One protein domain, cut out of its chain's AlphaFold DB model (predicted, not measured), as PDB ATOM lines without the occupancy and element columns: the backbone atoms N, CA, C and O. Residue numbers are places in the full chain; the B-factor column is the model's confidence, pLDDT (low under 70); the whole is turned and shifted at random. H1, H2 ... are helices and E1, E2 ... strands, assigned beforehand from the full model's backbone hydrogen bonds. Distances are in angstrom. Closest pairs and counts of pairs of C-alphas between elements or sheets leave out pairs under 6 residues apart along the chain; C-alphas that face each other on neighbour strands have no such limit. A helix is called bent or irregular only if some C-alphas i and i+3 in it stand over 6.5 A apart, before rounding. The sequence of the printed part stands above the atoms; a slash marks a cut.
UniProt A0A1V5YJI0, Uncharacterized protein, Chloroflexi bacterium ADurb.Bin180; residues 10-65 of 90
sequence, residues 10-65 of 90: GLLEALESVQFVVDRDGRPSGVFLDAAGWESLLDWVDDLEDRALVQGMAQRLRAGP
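AT A GLANCE: This is residues 10 to 65 of the 90 residues of an uncharacterized protein of Chloroflexi bacterium ADurb.Bin180 (UniProt A0A1V5YJI0). A long helix, H2, reaches out as an arm from a small head, where a two-stranded hairpin, E1 and E2, and the short helix H1 meet its first turns. The hairpin and H2 make an open corner, H1 packs on H2 near that corner, and residues 45 to 65 stick out alone. The printed part has 56 residues, with H1, E1, E2 and H2 in that order along the chain; the sheet is E1 - E2, antiparallel, and the class is mixed, helices and strands. The whole is extended, with a radius of gyration of the C-alphas of 17.7 A, a rod spanning 57 by 24 by 14 A.

IN THESE COORDINATES: H1 is residues 10 to 16, from C-alpha 10 at (-19.210, 21.568, 50.507), 10.1 A long. E1 is residues 19 to 22, 9.7 A, and E2 is residues 28 to 32, 11.1 A. H2 is residues 35 to 62, 38.5 A from first to last C-alpha, and ends with C-alpha 62 at (-30.758, -9.320, 43.766). H2 is irregular: C-alphas 56 and 59 are 7.7 A apart, and it has a kink of 51 degrees near residue 56.

HOW THE PARTS SIT: H1 and H2 touch, H2 with its residues 36 to 41 alone; their closest C-alphas, those of Ala 14 and Gly 37, are 4.9 A apart. Their lines stand at a steep tilt of 55 degrees, opposite ways. E1 and E2 form a hairpin, antiparallel at 150 degrees, with N 21 and O 30 at 2.9 A and N 32 and O 19 at 2.8 A, within hydrogen-bond range. H1 and E2 are apart, as are E1 and H2. In H1 every O i to N i+4 pair is within hydrogen-bond range; in H2, 22 of 24.

THE WHOLE: The C-alphas farthest apart, of Arg 24 and Gly 64, are 58.2 A from each other. Residues 45 to 65, of which 45 to 62 belong to H2, stand free; the body without them spans 33 by 15 by 13 A. The printed part has no cut, and its three links are tight. The mean pLDDT of the printed part is 92.0, and no printed residue is under 70.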
ATOM      1  N   GLY A  10     -19.747  20.611  51.477       84.31
ATOM      2  CA  GLY A  10     -19.210  21.568  50.507       84.31
ATOM      3  C   GLY A  10     -20.271  22.110  49.547       84.31
ATOM      4  O   GLY A  10     -20.265  23.300  49.257       84.31
ATOM      5  N   LEU A  11     -21.235  21.281  49.126       87.12
ATOM      6  CA  LEU A  11     -22.374  21.754  48.336       87.12
ATOM      7  C   LEU A  11     -23.220  22.754  49.128       87.12
ATOM      8  O   LEU A  11     -23.578  23.801  48.604       87.12
ATOM      9  N   LEU A  12     -23.534  22.455  50.391       90.88
ATOM     10  CA  LEU A  12     -24.330  23.364  51.222       90.88
ATOM     11  C   LEU A  12     -23.633  24.717  51.415       90.88
ATOM     12  O   LEU A  12     -24.271  25.747  51.231       90.88
ATOM     13  N   GLU A  13     -22.331  24.713  51.702       86.94
ATOM     14  CA  GLU A  13     -21.526  25.936  51.817       86.94
ATOM     15  C   GLU A  13     -21.486  26.720  50.492       86.94
ATOM     16  O   GLU A  13     -21.620  27.943  50.490       86.94
ATOM     17  N   ALA A  14     -21.381  26.037  49.347       84.56
ATOM     18  CA  ALA A  14     -21.425  26.694  48.043       84.56
ATOM     19  C   ALA A  14     -22.792  27.344  47.766       84.56
ATOM     20  O   ALA A  14     -22.856  28.474  47.272       84.56
ATOM     21  N   LEU A  15     -23.890  26.674  48.132       87.81
ATOM     22  CA  LEU A  15     -25.251  27.191  47.954       87.81
ATOM     23  C   LEU A  15     -25.545  28.427  48.819       87.81
ATOM     24  O   LEU A  15     -26.359  29.258  48.420       87.81
ATOM     25  N   GLU A  16     -24.863  28.598  49.954       88.31
ATOM     26  CA  GLU A  16     -24.950  29.822  50.767       88.31
ATOM     27  C   GLU A  16     -24.337  31.048  50.069       88.31
ATOM     28  O   GLU A  16     -24.676  32.183  50.403       88.31
ATOM     29  N   SER A  17     -23.471  30.836  49.073       86.38
ATOM     30  CA  SER A  17     -22.787  31.901  48.325       86.38
ATOM     31  C   SER A  17     -23.429  32.235  46.969       86.38
ATOM     32  O   SER A  17     -22.895  33.050  46.211       86.38
ATOM     33  N   VAL A  18     -24.583  31.629  46.663       92.56
ATOM     34  CA  VAL A  18     -25.334  31.854  45.422       92.56
ATOM     35  C   VAL A  18     -25.666  33.331  45.228       92.56
ATOM     36  O   VAL A  18     -26.226  33.990  46.105       92.56
ATOM     37  N   GLN A  19     -25.398  33.831  44.023       94.00
ATOM     38  CA  GLN A  19     -25.816  35.164  43.601       94.00
ATOM     39  C   GLN A  19     -26.874  35.063  42.504       94.00
ATOM     40  O   GLN A  19     -26.765  34.252  41.587       94.00
ATOM     41  N   PHE A  20     -27.897  35.912  42.575       94.44
ATOM     42  CA  PHE A  20     -28.947  35.973  41.562       94.44
ATOM     43  C   PHE A  20     -28.691  37.128  40.601       94.44
ATOM     44  O   PHE A  20     -28.467  38.265  41.018       94.44
ATOM     45  N   VAL A  21     -28.774  36.838  39.306       95.94
ATOM     46  CA  VAL A  21     -28.807  37.858  38.258       95.94
ATOM     47  C   VAL A  21     -30.261  38.260  38.058       95.94
ATOM     48  O   VAL A  21     -31.123  37.403  37.858       95.94
ATOM     49  N   VAL A  22     -30.538  39.560  38.120       97.31
ATOM     50  CA  VAL A  22     -31.878  40.121  37.907       97.31
ATOM     51  C   VAL A  22     -31.955  40.827  36.558       97.31
ATOM     52  O   VAL A  22     -30.981  41.423  36.099       97.31
ATOM     53  N   ASP A  23     -33.103  40.720  35.897       96.94
ATOM     54  CA  ASP A  23     -33.384  41.444  34.661       96.94
ATOM     55  C   ASP A  23     -33.767  42.916  34.917       96.94
ATOM     56  O   ASP A  23     -33.728  43.424  36.040       96.94
ATOM     57  N   ARG A  24     -34.138  43.623  33.843       96.19
ATOM     58  CA  ARG A  24     -34.530  45.041  33.891       96.19
ATOM     59  C   ARG A  24     -35.834  45.296  34.649       96.19
ATOM     60  O   ARG A  24     -36.036  46.415  35.108       96.19
ATOM     61  N   ASP A  25     -36.677  44.277  34.786       97.12
ATOM     62  CA  ASP A  25     -37.944  44.333  35.514       97.12
ATOM     63  C   ASP A  25     -37.768  43.908  36.986       97.12
ATOM     64  O   ASP A  25     -38.745  43.811  37.734       97.12
ATOM     65  N   GLY A  26     -36.524  43.651  37.415       95.44
ATOM     66  CA  GLY A  26     -36.181  43.219  38.767       95.44
ATOM     67  C   GLY A  26     -36.482  41.745  39.038       95.44
ATOM     68  O   GLY A  26     -36.534  41.342  40.200       95.44
ATOM     69  N   ARG A  27     -36.700  40.928  38.001       96.81
ATOM     70  CA  ARG A  27     -37.003  39.498  38.148       96.81
ATOM     71  C   ARG A  27     -35.726  38.663  38.048       96.81
ATOM     72  O   ARG A  27     -34.875  38.967  37.212       96.81
ATOM     73  N   PRO A  28     -35.570  37.593  38.850       96.00
ATOM     74  CA  PRO A  28     -34.453  36.668  38.692       96.00
ATOM     75  C   PRO A  28     -34.448  36.060  37.286       96.00
ATOM     76  O   PRO A  28     -35.431  35.454  36.862       96.00
ATOM     77  N   SER A  29     -33.341  36.228  36.571       96.62
ATOM     78  CA  SER A  29     -33.134  35.721  35.210       96.62
ATOM     79  C   SER A  29     -31.966  34.741  35.112       96.62
ATOM     80  O   SER A  29     -31.843  34.026  34.121       96.62
ATOM     81  N   GLY A  30     -31.133  34.666  36.150       95.12
ATOM     82  CA  GLY A  30     -30.028  33.723  36.215       95.12
ATOM     83  C   GLY A  30     -29.494  33.537  37.627       95.12
ATOM     84  O   GLY A  30     -29.843  34.269  38.556       95.12
ATOM     85  N   VAL A  31     -28.624  32.544  37.764       94.81
ATOM     86  CA  VAL A  31     -27.930  32.213  39.005       94.81
ATOM     87  C   VAL A  31     -26.445  32.126  38.693       94.81
ATOM     88  O   VAL A  31     -26.052  31.521  37.698       94.81
ATOM     89  N   PHE A  32     -25.634  32.744  39.537       93.62
ATOM     90  CA  PHE A  32     -24.191  32.622  39.511       93.62
ATOM     91  C   PHE A  32     -23.741  31.746  40.681       93.62
ATOM     92  O   PHE A  32     -24.092  31.992  41.838       93.62
ATOM     93  N   LEU A  33     -22.955  30.733  40.337       92.12
ATOM     94  CA  LEU A  33     -22.257  29.821  41.231       92.12
ATOM     95  C   LEU A  33     -20.785  29.836  40.831       92.12
ATOM     96  O   LEU A  33     -20.466  29.998  39.648       92.12
ATOM     97  N   ASP A  34     -19.890  29.652  41.796       91.00
ATOM     98  CA  ASP A  34     -18.513  29.335  41.449       91.00
ATOM     99  C   ASP A  34     -18.430  27.934  40.812       91.00
ATOM    100  O   ASP A  34     -19.360  27.124  40.877       91.00
ATOM    101  N   ALA A  35     -17.317  27.658  40.132       91.19
ATOM    102  CA  ALA A  35     -17.167  26.410  39.389       91.19
ATOM    103  C   ALA A  35     -17.259  25.177  40.306       91.19
ATOM    104  O   ALA A  35     -17.921  24.204  39.957       91.19
ATOM    105  N   ALA A  36     -16.657  25.247  41.496       90.38
ATOM    106  CA  ALA A  36     -16.663  24.147  42.457       90.38
ATOM    107  C   ALA A  36     -18.073  23.852  42.997       90.38
ATOM    108  O   ALA A  36     -18.455  22.691  43.153       90.38
ATOM    109  N   GLY A  37     -18.864  24.892  43.260       91.00
ATOM    110  CA  GLY A  37     -20.256  24.784  43.672       91.00
ATOM    111  C   GLY A  37     -21.145  24.221  42.572       91.00
ATOM    112  O   GLY A  37     -22.007  23.389  42.851       91.00
ATOM    113  N   TRP A  38     -20.906  24.622  41.322       93.19
ATOM    114  CA  TRP A  38     -21.605  24.068  40.164       93.19
ATOM    115  C   TRP A  38     -21.316  22.575  39.970       93.19
ATOM    116  O   TRP A  38     -22.251  21.786  39.853       93.19
ATOM    117  N   GLU A  39     -20.044  22.172  39.999       93.50
ATOM    118  CA  GLU A  39     -19.643  20.761  39.912       93.50
ATOM    119  C   GLU A  39     -20.249  19.941  41.058       93.50
ATOM    120  O   GLU A  39     -20.879  18.916  40.822       93.50
ATOM    121  N   SER A  40     -20.172  20.452  42.291       91.56
ATOM    122  CA  SER A  40     -20.756  19.786  43.464       91.56
ATOM    123  C   SER A  40     -22.277  19.628  43.368       91.56
ATOM    124  O   SER A  40     -22.835  18.671  43.909       91.56
ATOM    125  N   LEU A  41     -22.964  20.581  42.728       92.69
ATOM    126  CA  LEU A  41     -24.407  20.516  42.509       92.69
ATOM    127  C   LEU A  41     -24.750  19.440  41.476       92.69
ATOM    128  O   LEU A  41     -25.683  18.671  41.710       92.69
ATOM    129  N   LEU A  42     -24.002  19.378  40.370       94.31
ATOM    130  CA  LEU A  42     -24.176  18.348  39.345       94.31
ATOM    131  C   LEU A  42     -23.931  16.950  39.916       94.31
ATOM    132  O   LEU A  42     -24.809  16.101  39.805       94.31
ATOM    133  N   ASP A  43     -22.819  16.750  40.625       92.81
ATOM    134  CA  ASP A  43     -22.489  15.468  41.258       92.81
ATOM    135  C   ASP A  43     -23.608  14.990  42.197       92.81
ATOM    136  O   ASP A  43     -23.954  13.809  42.233       92.81
ATOM    137  N   TRP A  44     -24.212  15.905  42.963       93.88
ATOM    138  CA  TRP A  44     -25.307  15.551  43.865       93.88
ATOM    139  C   TRP A  44     -26.600  15.177  43.127       93.88
ATOM    140  O   TRP A  44     -27.321  14.284  43.583       93.88
ATOM    141  N   VAL A  45     -26.907  15.842  42.009       94.62
ATOM    142  CA  VAL A  45     -28.054  15.483  41.162       94.62
ATOM    143  C   VAL A  45     -27.837  14.111  40.525       94.62
ATOM    144  O   VAL A  45     -28.726  13.264  40.622       94.62
ATOM    145  N   ASP A  46     -26.650  13.849  39.981       93.38
ATOM    146  CA  ASP A  46     -26.303  12.554  39.388       93.38
ATOM    147  C   ASP A  46     -26.401  11.422  40.426       93.38
ATOM    148  O   ASP A  46     -27.023  10.387  40.179       93.38
ATOM    149  N   ASP A  47     -25.913  11.650  41.649       92.81
ATOM    150  CA  ASP A  47     -26.037  10.710  42.771       92.81
ATOM    151  C   ASP A  47     -27.501  10.365  43.109       92.81
ATOM    152  O   ASP A  47     -27.817   9.244  43.540       92.81
ATOM    153  N   LEU A  48     -28.414  11.336  42.983       92.06
ATOM    154  CA  LEU A  48     -29.843  11.120  43.203       92.06
ATOM    155  C   LEU A  48     -30.446  10.260  42.089       92.06
ATOM    156  O   LEU A  48     -31.201   9.324  42.390       92.06
ATOM    157  N   GLU A  49     -30.104  10.550  40.836       93.19
ATOM    158  CA  GLU A  49     -30.562   9.793  39.671       93.19
ATOM    159  C   GLU A  49     -30.050   8.348  39.703       93.19
ATOM    160  O   GLU A  49     -30.847   7.407  39.615       93.19
ATOM    161  N   ASP A  50     -28.756   8.145  39.955       92.81
ATOM    162  CA  ASP A  50     -28.129   6.827  40.056       92.81
ATOM    163  C   ASP A  50     -28.788   5.962  41.131       92.81
ATOM    164  O   ASP A  50     -29.078   4.775  40.931       92.81
ATOM    165  N   ARG A  51     -29.109   6.548  42.288       89.50
ATOM    166  CA  ARG A  51     -29.831   5.829  43.345       89.50
ATOM    167  C   ARG A  51     -31.234   5.446  42.913       89.50
ATOM    168  O   ARG A  51     -31.670   4.343  43.253       89.50
ATOM    169  N   ALA A  52     -31.945   6.326  42.213       90.81
ATOM    170  CA  ALA A  52     -33.274   6.021  41.700       90.81
ATOM    171  C   ALA A  52     -33.212   4.866  40.686       90.81
ATOM    172  O   ALA A  52     -33.998   3.917  40.787       90.81
ATOM    173  N   LEU A  53     -32.221   4.879  39.791       91.12
ATOM    174  CA  LEU A  53     -31.961   3.802  38.835       91.12
ATOM    175  C   LEU A  53     -31.659   2.475  39.547       91.12
ATOM    176  O   LEU A  53     -32.320   1.463  39.291       91.12
ATOM    177  N   VAL A  54     -30.726   2.468  40.503       90.31
ATOM    178  CA  VAL A  54     -30.371   1.266  41.275       90.31
ATOM    179  C   VAL A  54     -31.571   0.731  42.059       90.31
ATOM    180  O   VAL A  54     -31.784  -0.483  42.106       90.31
ATOM    181  N   GLN A  55     -32.387   1.608  42.649       90.38
ATOM    182  CA  GLN A  55     -33.608   1.210  43.352       90.38
ATOM    183  C   GLN A  55     -34.624   0.567  42.406       90.38
ATOM    184  O   GLN A  55     -35.143  -0.506  42.724       90.38
ATOM    185  N   GLY A  56     -34.854   1.159  41.230       90.00
ATOM    186  CA  GLY A  56     -35.721   0.587  40.197       90.00
ATOM    187  C   GLY A  56     -35.241  -0.787  39.719       90.00
ATOM    188  O   GLY A  56     -36.042  -1.675  39.434       90.00
ATOM    189  N   MET A  57     -33.926  -1.012  39.715       90.06
ATOM    190  CA  MET A  57     -33.313  -2.276  39.304       90.06
ATOM    191  C   MET A  57     -33.092  -3.269  40.455       90.06
ATOM    192  O   MET A  57     -32.648  -4.396  40.211       90.06
ATOM    193  N   ALA A  58     -33.410  -2.909  41.702       91.25
ATOM    194  CA  ALA A  58     -32.979  -3.647  42.892       91.25
ATOM    195  C   ALA A  58     -33.420  -5.119  42.901       91.25
ATOM    196  O   ALA A  58     -32.648  -5.993  43.295       91.25
ATOM    197  N   GLN A  59     -34.644  -5.422  42.454       89.81
ATOM    198  CA  GLN A  59     -35.113  -6.811  42.354       89.81
ATOM    199  C   GLN A  59     -34.289  -7.618  41.343       89.81
ATOM    200  O   GLN A  59     -33.876  -8.739  41.638       89.81
ATOM    201  N   ARG A  60     -34.000  -7.029  40.177       88.81
ATOM    202  CA  ARG A  60     -33.205  -7.663  39.121       88.81
ATOM    203  C   ARG A  60     -31.762  -7.883  39.573       88.81
ATOM    204  O   ARG A  60     -31.214  -8.956  39.354       88.81
ATOM    205  N   LEU A  61     -31.175  -6.899  40.256       89.38
ATOM    206  CA  LEU A  61     -29.825  -6.979  40.823       89.38
ATOM    207  C   LEU A  61     -29.709  -8.085  41.884       89.38
ATOM    208  O   LEU A  61     -28.745  -8.849  41.869       89.38
ATOM    209  N   ARG A  62     -30.715  -8.239  42.757       92.31
ATOM    210  CA  ARG A  62     -30.758  -9.320  43.766       92.31
ATOM    211  C   ARG A  62     -30.861 -10.721  43.166       92.31
ATOM    212  O   ARG A  62     -30.474 -11.680  43.823       92.31
ATOM    213  N   ALA A  63     -31.356 -10.853  41.937       93.12
ATOM    214  CA  ALA A  63     -31.467 -12.139  41.250       93.12
ATOM    215  C   ALA A  63     -30.105 -12.715  40.802       93.12
ATOM    216  O   ALA A  63     -30.053 -13.821  40.258       93.12
ATOM    217  N   GLY A  64     -29.012 -11.986  41.047       89.88
ATOM    218  CA  GLY A  64     -27.646 -12.389  40.739       89.88
ATOM    219  C   GLY A  64     -27.153 -11.836  39.398       89.88
ATOM    220  O   GLY A  64     -27.957 -11.443  38.551       89.88
ATOM    221  N   PRO A  65     -25.825 -11.822  39.186       88.12
ATOM    222  CA  PRO A  65     -25.179 -11.104  38.086       88.12
ATOM    223  C   PRO A  65     -25.684 -11.528  36.704       88.12
ATOM    224  O   PRO A  65     -25.925 -10.682  35.858       88.12
TER     225      PRO A  65